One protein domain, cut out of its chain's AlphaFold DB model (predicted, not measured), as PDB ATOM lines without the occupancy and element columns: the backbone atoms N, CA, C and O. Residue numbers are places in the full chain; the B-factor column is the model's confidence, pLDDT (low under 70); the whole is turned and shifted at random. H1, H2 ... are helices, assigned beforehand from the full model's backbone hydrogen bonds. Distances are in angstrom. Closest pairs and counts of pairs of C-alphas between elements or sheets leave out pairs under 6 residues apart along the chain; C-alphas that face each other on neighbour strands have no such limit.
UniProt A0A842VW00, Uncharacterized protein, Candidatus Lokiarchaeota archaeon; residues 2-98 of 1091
ATOM      1  N   GLY A   2      11.847  -5.928  27.260       78.69
ATOM      2  CA  GLY A   2      12.714  -4.754  27.208       78.69
ATOM      3  C   GLY A   2      12.493  -3.948  25.927       78.69
ATOM      4  O   GLY A   2      11.950  -4.460  24.949       78.69
ATOM      5  N   ILE A   3      12.947  -2.696  25.928       76.94
ATOM      6  CA  ILE A   3      12.899  -1.800  24.758       76.94
ATOM      7  C   ILE A   3      13.752  -2.374  23.613       76.94
ATOM      8  O   ILE A   3      13.389  -2.295  22.444       76.94
ATOM      9  N   GLU A   4      14.862  -3.022  23.960       80.12
ATOM     10  CA  GLU A   4      15.733  -3.767  23.053       80.12
ATOM     11  C   GLU A   4      15.029  -4.970  22.404       80.12
ATOM     12  O   GLU A   4      15.158  -5.183  21.197       80.12
ATOM     13  N   ASP A   5      14.217  -5.700  23.177       82.31
ATOM     14  CA  ASP A   5      13.437  -6.839  22.690       82.31
ATOM     15  C   ASP A   5      12.318  -6.336  21.756       82.31
ATOM     16  O   ASP A   5      12.078  -6.907  20.693       82.31
ATOM     17  N   GLU A   6      11.669  -5.216  22.107       82.88
ATOM     18  CA  GLU A   6      10.645  -4.584  21.273       82.88
ATOM     19  C   GLU A   6      11.217  -4.061  19.946       82.88
ATOM     20  O   GLU A   6      10.614  -4.279  18.895       82.88
ATOM     21  N   TYR A   7      12.383  -3.403  19.951       82.75
ATOM     22  CA  TYR A   7      13.038  -2.993  18.707       82.75
ATOM     23  C   TYR A   7      13.449  -4.194  17.852       82.75
ATOM     24  O   TYR A   7      13.324  -4.127  16.627       82.75
ATOM     25  N   TYR A   8      13.881  -5.299  18.465       82.06
ATOM     26  CA  TYR A   8      14.208  -6.516  17.729       82.06
ATOM     27  C   TYR A   8      12.969  -7.119  17.056       82.06
ATOM     28  O   TYR A   8      12.976  -7.306  15.839       82.06
ATOM     29  N   GLU A   9      11.873  -7.320  17.793       81.25
ATOM     30  CA  GLU A   9      10.622  -7.872  17.250       81.25
ATOM     31  C   GLU A   9       9.956  -6.940  16.224       81.25
ATOM     32  O   GLU A   9       9.528  -7.393  15.159       81.25
ATOM     33  N   ARG A  10       9.954  -5.616  16.454       77.31
ATOM     34  CA  ARG A  10       9.571  -4.630  15.424       77.31
ATOM     35  C   ARG A  10      10.440  -4.798  14.176       77.31
ATOM     36  O   ARG A  10       9.897  -4.890  13.078       77.31
ATOM     37  N   GLY A  11      11.760  -4.901  14.323       74.06
ATOM     38  CA  GLY A  11      12.690  -5.151  13.220       74.06
ATOM     39  C   GLY A  11      12.415  -6.455  12.458       74.06
ATOM     40  O   GLY A  11      12.439  -6.454  11.226       74.06
ATOM     41  N   LEU A  12      12.085  -7.542  13.164       76.44
ATOM     42  CA  LEU A  12      11.686  -8.822  12.573       76.44
ATOM     43  C   LEU A  12      10.336  -8.738  11.841       76.44
ATOM     44  O   LEU A  12      10.208  -9.307  10.758       76.44
ATOM     45  N   SER A  13       9.359  -7.991  12.366       74.88
ATOM     46  CA  SER A  13       8.029  -7.828  11.751       74.88
ATOM     47  C   SER A  13       8.068  -7.225  10.339       74.88
ATOM     48  O   SER A  13       7.239  -7.562   9.492       74.88
ATOM     49  N   PHE A  14       9.075  -6.391  10.047       68.31
ATOM     50  CA  PHE A  14       9.288  -5.796   8.724       68.31
ATOM     51  C   PHE A  14       9.960  -6.753   7.719       68.31
ATOM     52  O   PHE A  14      10.090  -6.398   6.548       68.31
ATOM     53  N   LEU A  15      10.371  -7.957   8.138       66.12
ATOM     54  CA  LEU A  15      11.081  -8.955   7.324       66.12
ATOM     55  C   LEU A  15      10.160 -10.087   6.849       66.12
ATOM     56  O   LEU A  15      10.420 -11.272   7.067       66.12
ATOM     57  N   GLN A  16       9.079  -9.706   6.171       58.47
ATOM     58  CA  GLN A  16       8.245 -10.639   5.409       58.47
ATOM     59  C   GLN A  16       8.958 -11.090   4.117       58.47
ATOM     60  O   GLN A  16      10.018 -10.566   3.777       58.47
ATOM     61  N   LYS A  17       8.387 -12.070   3.393       44.06
ATOM     62  CA  LYS A  17       8.994 -12.638   2.166       44.06
ATOM     63  C   LYS A  17       9.324 -11.585   1.102       44.06
ATOM     64  O   LYS A  17      10.387 -11.675   0.500       44.06
ATOM     65  N   ASP A  18       8.464 -10.579   0.952       49.25
ATOM     66  CA  ASP A  18       8.682  -9.402   0.110       49.25
ATOM     67  C   ASP A  18       8.552  -8.139   0.982       49.25
ATOM     68  O   ASP A  18       7.439  -7.663   1.210       49.25
ATOM     69  N   PRO A  19       9.656  -7.613   1.555       48.41
ATOM     70  CA  PRO A  19       9.595  -6.559   2.567       48.41
ATOM     71  C   PRO A  19       9.697  -5.146   1.948       48.41
ATOM     72  O   PRO A  19      10.802  -4.707   1.616       48.41
ATOM     73  N   PRO A  20       8.605  -4.355   1.858       48.53
ATOM     74  CA  PRO A  20       8.659  -2.989   1.315       48.53
ATOM     75  C   PRO A  20       9.416  -2.001   2.220       48.53
ATOM     76  O   PRO A  20       9.768  -0.910   1.787       48.53
ATOM     77  N   ASN A  21       9.674  -2.367   3.480       62.69
ATOM     78  CA  ASN A  21      10.268  -1.509   4.510       62.69
ATOM     79  C   ASN A  21      11.625  -2.038   5.019       62.69
ATOM     80  O   ASN A  21      11.966  -1.887   6.192       62.69
ATOM     81  N   LEU A  22      12.430  -2.642   4.137       64.00
ATOM     82  CA  LEU A  22      13.714  -3.267   4.491       64.00
ATOM     83  C   LEU A  22      14.718  -2.306   5.170       64.00
ATOM     84  O   LEU A  22      15.501  -2.728   6.017       64.00
ATOM     85  N   ILE A  23      14.650  -1.006   4.862       64.50
ATOM     86  CA  ILE A  23      15.442   0.047   5.526       64.50
ATOM     87  C   ILE A  23      15.029   0.204   7.001       64.50
ATOM     88  O   ILE A  23      15.889   0.283   7.876       64.50
ATOM     89  N   ARG A  24      13.721   0.171   7.303       65.62
ATOM     90  CA  ARG A  24      13.213   0.219   8.685       65.62
ATOM     91  C   ARG A  24      13.602  -1.039   9.460       65.62
ATOM     92  O   ARG A  24      14.022  -0.923  10.605       65.62
ATOM     93  N   ALA A  25      13.548  -2.213   8.825       72.19
ATOM     94  CA  ALA A  25      14.045  -3.454   9.421       72.19
ATOM     95  C   ALA A  25      15.529  -3.343   9.821       72.19
ATOM     96  O   ALA A  25      15.891  -3.673  10.947       72.19
ATOM     97  N   LEU A  26      16.380  -2.818   8.927       71.69
ATOM     98  CA  LEU A  26      17.799  -2.588   9.214       71.69
ATOM     99  C   LEU A  26      18.016  -1.590  10.363       71.69
ATOM    100  O   LEU A  26      18.810  -1.891  11.249       71.69
ATOM    101  N   SER A  27      17.315  -0.448  10.391       75.75
ATOM    102  CA  SER A  27      17.440   0.529  11.490       75.75
ATOM    103  C   SER A  27      17.000  -0.066  12.834       75.75
ATOM    104  O   SER A  27      17.764  -0.020  13.796       75.75
ATOM    105  N   PHE A  28      15.835  -0.719  12.908       77.00
ATOM    106  CA  PHE A  28      15.361  -1.313  14.163       77.00
ATOM    107  C   PHE A  28      16.269  -2.441  14.680       77.00
ATOM    108  O   PHE A  28      16.518  -2.512  15.881       77.00
ATOM    109  N   ILE A  29      16.843  -3.270  13.798       80.19
ATOM    110  CA  ILE A  29      17.779  -4.328  14.213       80.19
ATOM    111  C   ILE A  29      19.165  -3.751  14.569       80.19
ATOM    112  O   ILE A  29      19.813  -4.279  15.469       80.19
ATOM    113  N   ARG A  30      19.610  -2.639  13.952       81.94
ATOM    114  CA  ARG A  30      20.795  -1.878  14.412       81.94
ATOM    115  C   ARG A  30      20.574  -1.309  15.822       81.94
ATOM    116  O   ARG A  30      21.415  -1.534  16.686       81.94
ATOM    117  N   LYS A  31      19.431  -0.662  16.078       82.38
ATOM    118  CA  LYS A  31      19.059  -0.151  17.413       82.38
ATOM    119  C   LYS A  31      19.024  -1.265  18.459       82.38
ATOM    120  O   LYS A  31      19.643  -1.139  19.509       82.38
ATOM    121  N   ALA A  32      18.363  -2.383  18.147       79.44
ATOM    122  CA  ALA A  32      18.329  -3.551  19.023       79.44
ATOM    123  C   ALA A  32      19.733  -4.122  19.290       79.44
ATOM    124  O   ALA A  32      20.062  -4.377  20.443       79.44
ATOM    125  N   LYS A  33      20.587  -4.258  18.258       87.00
ATOM    126  CA  LYS A  33      21.990  -4.687  18.415       87.00
ATOM    127  C   LYS A  33      22.716  -3.829  19.451       87.00
ATOM    128  O   LYS A  33      23.303  -4.408  20.357       87.00
ATOM    129  N   ASN A  34      22.704  -2.500  19.312       82.06
ATOM    130  CA  ASN A  34      23.433  -1.611  20.226       82.06
ATOM    131  C   ASN A  34      22.940  -1.803  21.671       82.06
ATOM    132  O   ASN A  34      23.730  -2.114  22.554       82.06
ATOM    133  N   LEU A  35      21.622  -1.775  21.884       81.38
ATOM    134  CA  LEU A  35      21.028  -1.955  23.213       81.38
ATOM    135  C   LEU A  35      21.289  -3.357  23.807       81.38
ATOM    136  O   LEU A  35      21.337  -3.509  25.027       81.38
ATOM    137  N   PHE A  36      21.461  -4.394  22.979       85.06
ATOM    138  CA  PHE A  36      21.910  -5.717  23.434       85.06
ATOM    139  C   PHE A  36      23.410  -5.749  23.781       85.06
ATOM    140  O   PHE A  36      23.803  -6.481  24.688       85.06
ATOM    141  N   GLU A  37      24.239  -4.972  23.083       85.19
ATOM    142  CA  GLU A  37      25.678  -4.811  23.336       85.19
ATOM    143  C   GLU A  37      25.906  -4.078  24.669       85.19
ATOM    144  O   GLU A  37      26.532  -4.628  25.573       85.19
ATOM    145  N   GLU A  38      25.277  -2.909  24.833       84.06
ATOM    146  CA  GLU A  38      25.284  -2.071  26.042       84.06
ATOM    147  C   GLU A  38      24.819  -2.830  27.296       84.06
ATOM    148  O   GLU A  38      25.395  -2.685  28.373       84.06
ATOM    149  N   LYS A  39      23.792  -3.680  27.167       85.00
ATOM    150  CA  LYS A  39      23.236  -4.473  28.280       85.00
ATOM    151  C   LYS A  39      23.947  -5.809  28.519       85.00
ATOM    152  O   LYS A  39      23.468  -6.611  29.319       85.00
ATOM    153  N   GLY A  40      25.036  -6.105  27.805       78.81
ATOM    154  CA  GLY A  40      25.749  -7.383  27.927       78.81
ATOM    155  C   GLY A  40      24.921  -8.613  27.518       78.81
ATOM    156  O   GLY A  40      25.275  -9.744  27.864       78.81
ATOM    157  N   LYS A  41      23.829  -8.432  26.760       84.75
ATOM    158  CA  LYS A  41      22.964  -9.495  26.215       84.75
ATOM    159  C   LYS A  41      23.652 -10.187  25.025       84.75
ATOM    160  O   LYS A  41      23.160 -10.190  23.900       84.75
ATOM    161  N   ILE A  42      24.808 -10.814  25.268       82.44
ATOM    162  CA  ILE A  42      25.704 -11.376  24.235       82.44
ATOM    163  C   ILE A  42      24.984 -12.344  23.275       82.44
ATOM    164  O   ILE A  42      25.314 -12.391  22.091       82.44
ATOM    165  N   LYS A  43      23.993 -13.119  23.740       84.81
ATOM    166  CA  LYS A  43      23.220 -14.026  22.867       84.81
ATOM    167  C   LYS A  43      22.342 -13.260  21.876       84.81
ATOM    168  O   LYS A  43      22.397 -13.530  20.678       84.81
ATOM    169  N   ASP A  44      21.589 -12.288  22.373       80.56
ATOM    170  CA  ASP A  44      20.602 -11.527  21.601       80.56
ATOM    171  C   ASP A  44      21.305 -10.527  20.666       80.56
ATOM    172  O   ASP A  44      20.938 -10.380  19.500       80.56
ATOM    173  N   PHE A  45      22.429  -9.966  21.125       82.50
ATOM    174  CA  PHE A  45      23.400  -9.235  20.314       82.50
ATOM    175  C   PHE A  45      23.871 -10.047  19.098       82.50
ATOM    176  O   PHE A  45      23.785  -9.575  17.964       82.50
ATOM    177  N   ASN A  46      24.339 -11.283  19.311       83.69
ATOM    178  CA  ASN A  46      24.796 -12.140  18.215       83.69
ATOM    179  C   ASN A  46      23.644 -12.514  17.265       83.69
ATOM    180  O   ASN A  46      23.842 -12.513  16.050       83.69
ATOM    181  N   ALA A  47      22.433 -12.746  17.785       83.12
ATOM    182  CA  ALA A  47      21.245 -12.976  16.962       83.12
ATOM    183  C   ALA A  47      20.905 -11.760  16.075       83.12
ATOM    184  O   ALA A  47      20.662 -11.921  14.876       83.12
ATOM    185  N   ALA A  48      20.973 -10.539  16.618       80.69
ATOM    186  CA  ALA A  48      20.799  -9.306  15.850       80.69
ATOM    187  C   ALA A  48      21.901  -9.121  14.791       80.69
ATOM    188  O   ALA A  48      21.600  -8.824  13.633       80.69
ATOM    189  N   VAL A  49      23.166  -9.375  15.142       81.94
ATOM    190  CA  VAL A  49      24.304  -9.347  14.208       81.94
ATOM    191  C   VAL A  49      24.112 -10.336  13.051       81.94
ATOM    192  O   VAL A  49      24.277  -9.953  11.891       81.94
ATOM    193  N   ASP A  50      23.722 -11.582  13.321       83.06
ATOM    194  CA  ASP A  50      23.484 -12.583  12.273       83.06
ATOM    195  C   ASP A  50      22.245 -12.262  11.424       83.06
ATOM    196  O   ASP A  50      22.253 -12.490  10.207       83.06
ATOM    197  N   LYS A  51      21.216 -11.633  12.006       83.75
ATOM    198  CA  LYS A  51      20.062 -11.141  11.245       83.75
ATOM    199  C   LYS A  51      20.440  -9.998  10.295       83.75
ATOM    200  O   LYS A  51      19.983 -10.001   9.151       83.75
ATOM    201  N   LEU A  52      21.321  -9.076  10.701       81.44
ATOM    202  CA  LEU A  52      21.859  -8.033   9.811       81.44
ATOM    203  C   LEU A  52      22.662  -8.639   8.646       81.44
ATOM    204  O   LEU A  52      22.441  -8.257   7.495       81.44
ATOM    205  N   LYS A  53      23.532  -9.632   8.909       82.06
ATOM    206  CA  LYS A  53      24.272 -10.354   7.851       82.06
ATOM    207  C   LYS A  53      23.325 -11.003   6.839       82.06
ATOM    208  O   LYS A  53      23.548 -10.884   5.636       82.06
ATOM    209  N   PHE A  54      22.260 -11.654   7.316       82.25
ATOM    210  CA  PHE A  54      21.242 -12.275   6.463       82.25
ATOM    211  C   PHE A  54      20.570 -11.252   5.532       82.25
ATOM    212  O   PHE A  54      20.503 -11.482   4.327       82.25
ATOM    213  N   ILE A  55      20.149 -10.095   6.058       78.56
ATOM    214  CA  ILE A  55      19.517  -9.032   5.256       78.56
ATOM    215  C   ILE A  55      20.473  -8.501   4.178       78.56
ATOM    216  O   ILE A  55      20.088  -8.372   3.013       78.56
ATOM    217  N   TYR A  56      21.727  -8.216   4.542       81.88
ATOM    218  CA  TYR A  56      22.729  -7.751   3.581       81.88
ATOM    219  C   TYR A  56      23.031  -8.794   2.497       81.88
ATOM    220  O   TYR A  56      23.231  -8.423   1.341       81.88
ATOM    221  N   LYS A  57      22.986 -10.090   2.826       81.81
ATOM    222  CA  LYS A  57      23.124 -11.166   1.840       81.81
ATOM    223  C   LYS A  57      21.963 -11.185   0.837       81.81
ATOM    224  O   LYS A  57      22.226 -11.216  -0.362       81.81
ATOM    225  N   THR A  58      20.712 -11.080   1.293       80.12
ATOM    226  CA  THR A  58      19.539 -10.982   0.399       80.12
ATOM    227  C   THR A  58      19.608  -9.738  -0.497       80.12
ATOM    228  O   THR A  58      19.295  -9.809  -1.685       80.12
ATOM    229  N   LEU A  59      20.087  -8.604   0.033       82.12
ATOM    230  CA  LEU A  59      20.354  -7.400  -0.763       82.12
ATOM    231  C   LEU A  59      21.449  -7.621  -1.814       82.12
ATOM    232  O   LEU A  59      21.297  -7.167  -2.946       82.12
ATOM    233  N   TYR A  60      22.541  -8.309  -1.477       85.88
ATOM    234  CA  TYR A  60      23.582  -8.674  -2.441       85.88
ATOM    235  C   TYR A  60      23.032  -9.583  -3.555       85.88
ATOM    236  O   TYR A  60      23.296  -9.321  -4.728       85.88
ATOM    237  N   GLU A  61      22.241 -10.601  -3.205       83.81
ATOM    238  CA  GLU A  61      21.662 -11.557  -4.159       83.81
ATOM    239  C   GLU A  61      20.719 -10.851  -5.148       83.81
ATOM    240  O   GLU A  61      20.923 -10.960  -6.357       83.81
ATOM    241  N   ARG A  62      19.799 -10.004  -4.661       84.62
ATOM    242  CA  ARG A  62      18.917  -9.191  -5.519       84.62
ATOM    243  C   ARG A  62      19.686  -8.224  -6.426       84.62
ATOM    244  O   ARG A  62      19.426  -8.177  -7.624       84.62
ATOM    245  N   ASN A  63      20.646  -7.466  -5.887       86.44
ATOM    246  CA  ASN A  63      21.427  -6.512  -6.690       86.44
ATOM    247  C   ASN A  63      22.277  -7.214  -7.769       86.44
ATOM    248  O   ASN A  63      22.494  -6.649  -8.839       86.44
ATOM    249  N   LEU A  64      22.739  -8.446  -7.515       86.38
ATOM    250  CA  LEU A  64      23.436  -9.273  -8.503       86.38
ATOM    251  C   LEU A  64      22.493  -9.759  -9.618       86.38
ATOM    252  O   LEU A  64      22.896  -9.774 -10.781       86.38
ATOM    253  N   GLU A  65      21.250 -10.126  -9.301       88.56
ATOM    254  CA  GLU A  65      20.239 -10.491 -10.304       88.56
ATOM    255  C   GLU A  65      19.807  -9.286 -11.151       88.56
ATOM    256  O   GLU A  65      19.822  -9.370 -12.382       88.56
ATOM    257  N   ASP A  66      19.513  -8.145 -10.516       88.25
ATOM    258  CA  ASP A  66      19.198  -6.883 -11.196       88.25
ATOM    259  C   ASP A  66      20.356  -6.443 -12.117       88.25
ATOM    260  O   ASP A  66      20.130  -6.144 -13.290       88.25
ATOM    261  N   SER A  67      21.604  -6.495 -11.639       91.62
ATOM    262  CA  SER A  67      22.808  -6.239 -12.447       91.62
ATOM    263  C   SER A  67      22.944  -7.212 -13.628       91.62
ATOM    264  O   SER A  67      23.137  -6.790 -14.767       91.62
ATOM    265  N   THR A  68      22.745  -8.515 -13.401       90.25
ATOM    266  CA  THR A  68      22.817  -9.532 -14.466       90.25
ATOM    267  C   THR A  68      21.735  -9.325 -15.535       90.25
ATOM    268  O   THR A  68      21.971  -9.619 -16.707       90.25
ATOM    269  N   ARG A  69      20.557  -8.796 -15.166       92.19
ATOM    270  CA  ARG A  69      19.514  -8.396 -16.124       92.19
ATOM    271  C   ARG A  69      19.943  -7.175 -16.944       92.19
ATOM    272  O   ARG A  69      19.798  -7.201 -18.160       92.19
ATOM    273  N   LEU A  70      20.510  -6.150 -16.307       90.88
ATOM    274  CA  LEU A  70      20.996  -4.940 -16.987       90.88
ATOM    275  C   LEU A  70      22.122  -5.250 -17.988       90.88
ATOM    276  O   LEU A  70      22.076  -4.763 -19.115       90.88
ATOM    277  N   LEU A  71      23.064  -6.134 -17.635       90.31
ATOM    278  CA  LEU A  71      24.117  -6.610 -18.547       90.31
ATOM    279  C   LEU A  71      23.543  -7.285 -19.806       90.31
ATOM    280  O   LEU A  71      24.031  -7.045 -20.907       90.31
ATOM    281  N   ARG A  72      22.484  -8.095 -19.671       90.25
ATOM    282  CA  ARG A  72      21.802  -8.733 -20.819       90.25
ATOM    283  C   ARG A  72      21.019  -7.748 -21.691       90.25
ATOM    284  O   ARG A  72      20.787  -8.044 -22.856       90.25
ATOM    285  N   ASN A  73      20.626  -6.608 -21.129       89.00
ATOM    286  CA  ASN A  73      19.923  -5.531 -21.824       89.00
ATOM    287  C   ASN A  73      20.888  -4.480 -22.414       89.00
ATOM    288  O   ASN A  73      20.444  -3.402 -22.800       89.00
ATOM    289  N   SER A  74      22.197  -4.757 -22.436       88.69
ATOM    290  CA  SER A  74      23.261  -3.827 -22.848       88.69
ATOM    291  C   SER A  74      23.334  -2.519 -22.042       88.69
ATOM    292  O   SER A  74      23.912  -1.536 -22.489       88.69
ATOM    293  N   GLN A  75      22.783  -2.489 -20.825       90.69
ATOM    294  CA  GLN A  75      22.815  -1.327 -19.928       90.69
ATOM    295  C   GLN A  75      24.039  -1.418 -19.003       90.69
ATOM    296  O   GLN A  75      23.924  -1.586 -17.785       90.69
ATOM    297  N   TYR A  76      25.239  -1.378 -19.594       92.19
ATOM    298  CA  TYR A  76      26.484  -1.757 -18.914       92.19
ATOM    299  C   TYR A  76      26.838  -0.853 -17.728       92.19
ATOM    300  O   TYR A  76      27.176  -1.357 -16.656       92.19
ATOM    301  N   ARG A  77      26.708   0.472 -17.875       91.25
ATOM    302  CA  ARG A  77      26.982   1.440 -16.797       91.25
ATOM    303  C   ARG A  77      26.098   1.194 -15.569       91.25
ATOM    304  O   ARG A  77      26.600   1.139 -14.446       91.25
ATOM    305  N   ASP A  78      24.806   0.953 -15.775       91.50
ATOM    306  CA  ASP A  78      23.871   0.673 -14.682       91.50
ATOM    307  C   ASP A  78      24.062  -0.734 -14.105       91.50
ATOM    308  O   ASP A  78      23.966  -0.920 -12.890       91.50
ATOM    309  N   SER A  79      24.426  -1.717 -14.937       92.69
ATOM    310  CA  SER A  79      24.860  -3.041 -14.476       92.69
ATOM    311  C   SER A  79      26.037  -2.937 -13.499       92.69
ATOM    312  O   SER A  79      25.987  -3.536 -12.420       92.69
ATOM    313  N   ILE A  80      27.052  -2.125 -13.825       91.50
ATOM    314  CA  ILE A  80      28.197  -1.842 -12.945       91.50
ATOM    315  C   ILE A  80      27.727  -1.189 -11.638       91.50
ATOM    316  O   ILE A  80      28.128  -1.626 -10.558       91.50
ATOM    317  N   LEU A  81      26.850  -0.179 -11.705       91.00
ATOM    318  CA  LEU A  81      26.336   0.515 -10.518       91.00
ATOM    319  C   LEU A  81      25.545  -0.411  -9.578       91.00
ATOM    320  O   LEU A  81      25.739  -0.347  -8.361       91.00
ATOM    321  N   GLN A  82      24.695  -1.302 -10.101       88.31
ATOM    322  CA  GLN A  82      23.981  -2.275  -9.263       88.31
ATOM    323  C   GLN A  82      24.928  -3.356  -8.712       88.31
ATOM    324  O   GLN A  82      24.842  -3.698  -7.530       88.31
ATOM    325  N   ALA A  83      25.899  -3.837  -9.497       88.69
ATOM    326  CA  ALA A  83      26.905  -4.777  -8.995       88.69
ATOM    327  C   ALA A  83      27.795  -4.161  -7.901       88.69
ATOM    328  O   ALA A  83      28.156  -4.854  -6.949       88.69
ATOM    329  N   LEU A  84      28.099  -2.860  -7.978       87.75
ATOM    330  CA  LEU A  84      28.796  -2.116  -6.925       87.75
ATOM    331  C   LEU A  84      27.980  -2.036  -5.626       87.75
ATOM    332  O   LEU A  84      28.548  -2.221  -4.548       87.75
ATOM    333  N   LYS A  85      26.656  -1.826  -5.695       86.88
ATOM    334  CA  LYS A  85      25.779  -1.929  -4.509       86.88
ATOM    335  C   LYS A  85      25.795  -3.348  -3.942       86.88
ATOM    336  O   LYS A  85      26.011  -3.523  -2.743       86.88
ATOM    337  N   GLY A  86      25.669  -4.360  -4.803       85.38
ATOM    338  CA  GLY A  86      25.790  -5.769  -4.419       85.38
ATOM    339  C   GLY A  86      27.122  -6.086  -3.728       85.38
ATOM    340  O   GLY A  86      27.130  -6.750  -2.694       85.38
ATOM    341  N   TYR A  87      28.239  -5.554  -4.231       85.94
ATOM    342  CA  TYR A  87      29.566  -5.703  -3.627       85.94
ATOM    343  C   TYR A  87      29.648  -5.063  -2.235       85.94
ATOM    344  O   TYR A  87      30.135  -5.703  -1.304       85.94
ATOM    345  N   ARG A  88      29.117  -3.843  -2.060       84.25
ATOM    346  CA  ARG A  88      29.062  -3.166  -0.750       84.25
ATOM    347  C   ARG A  88      28.246  -3.965   0.269       84.25
ATOM    348  O   ARG A  88      28.728  -4.199   1.372       84.25
ATOM    349  N   HIS A  89      27.051  -4.435  -0.097       84.31
ATOM    350  CA  HIS A  89      26.235  -5.260   0.802       84.31
ATOM    351  C   HIS A  89      26.907  -6.599   1.135       84.31
ATOM    352  O   HIS A  89      26.891  -7.015   2.291       84.31
ATOM    353  N   LEU A  90      27.581  -7.234   0.172       83.19
ATOM    354  CA  LEU A  90      28.315  -8.473   0.419       83.19
ATOM    355  C   LEU A  90      29.452  -8.290   1.442       83.19
ATOM    356  O   LEU A  90      29.593  -9.112   2.349       83.19
ATOM    357  N   LEU A  91      30.219  -7.197   1.341       79.81
ATOM    358  CA  LEU A  91      31.266  -6.854   2.314       79.81
ATOM    359  C   LEU A  91      30.698  -6.624   3.726       79.81
ATOM    360  O   LEU A  91      31.336  -7.009   4.703       79.81
ATOM    361  N   LEU A  92      29.487  -6.066   3.836       80.00
ATOM    362  CA  LEU A  92      28.777  -5.902   5.112       80.00
ATOM    363  C   LEU A  92      28.222  -7.228   5.671       80.00
ATOM    364  O   LEU A  92      28.111  -7.368   6.887       80.00
ATOM    365  N   SER A  93      27.895  -8.215   4.822       76.31
ATOM    366  CA  SER A  93      27.451  -9.547   5.273       76.31
ATOM    367  C   SER A  93      28.589 -10.500   5.661       76.31
ATOM    368  O   SER A  93      28.440 -11.271   6.607       76.31
ATOM    369  N   GLU A  94      29.725 -10.464   4.952       73.31
ATOM    370  CA  GLU A  94      30.827 -11.434   5.099       73.31
ATOM    371  C   GLU A  94      32.205 -10.744   5.296       73.31
ATOM    372  O   GLU A  94      33.152 -11.015   4.551       73.31
ATOM    373  N   PRO A  95      32.387  -9.881   6.321       61.12
ATOM    374  CA  PRO A  95      33.569  -9.015   6.464       61.12
ATOM    375  C   PRO A  95      34.905  -9.738   6.738       61.12
ATOM    376  O   PRO A  95      35.936  -9.081   6.861       61.12
ATOM    377  N   ARG A  96      34.924 -11.075   6.876       56.56
ATOM    378  CA  ARG A  96      36.126 -11.849   7.258       56.56
ATOM    379  C   ARG A  96      36.571 -12.971   6.306       56.56
ATOM    380  O   ARG A  96      37.559 -13.625   6.636       56.56
ATOM    381  N   LYS A  97      35.950 -13.169   5.126       58.12
ATOM    382  CA  LYS A  97      36.639 -13.741   3.935       58.12
ATOM    383  C   LYS A  97      35.788 -13.730   2.647       58.12
ATOM    384  O   LYS A  97      34.634 -14.143   2.685       58.12
ATOM    385  N   PRO A  98      36.364 -13.364   1.483       44.81
ATOM    386  CA  PRO A  98      35.646 -13.276   0.209       44.81
ATOM    387  C   PRO A  98      35.570 -14.641  -0.507       44.81
ATOM    388  O   PRO A  98      36.482 -15.015  -1.242       44.81
TER     389      PRO A  98
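Overview. This is residues 2 to 98 of the 1091 residues of an uncharacterized protein of Candidatus Lokiarchaeota archaeon (UniProt A0A842VW00). One long helix, H3, runs the length of a flat zigzag; H2 folds back along its first part, H4 along its last, and H1 packs on H2. H1, H2 and H3 form an up-and-down bundle, each running against the one before. The printed part has 97 residues, with named helices H1 to H4 in that order and no named strand: all helix, loose, radius of gyration of the C-alphas 15.6 A, spans 51 by 30 by 16 A.

Along the chain. H1, residues 3 to 13, begins at C-alpha 3 (12.899, -1.800, 24.758). H2 is residues 22 to 38, 24.5 A; H3 residues 42 to 72, 45.3 A; H4 residues 76 to 93, 25.4 A, ending at C-alpha 93 (27.451, -9.547, 5.273).

Arrangement. Three hairpins touch, opposite ways at shallow tilts: H1 and H2 (27 degrees; closest C-alphas Gly 11 and Ala 25, 4.4 A), H2 and residues 42 to 55 of H3 (26 degrees; Phe 36 and Phe 45, 4.9 A), H3 and H4 (14 degrees; Tyr 60 and Gly 86, 4.2 A). H4 is apart from H1 and H2. In the four helices every O i to N i+4 pair is within hydrogen-bond range.

Size, cuts and confidence. The farthest C-alphas, of Gly 2 and Ser 74, are 51.2 A apart. The printed part has no cut and no long link. pLDDT is under 70 at residues 14 to 24 and 95 to 98.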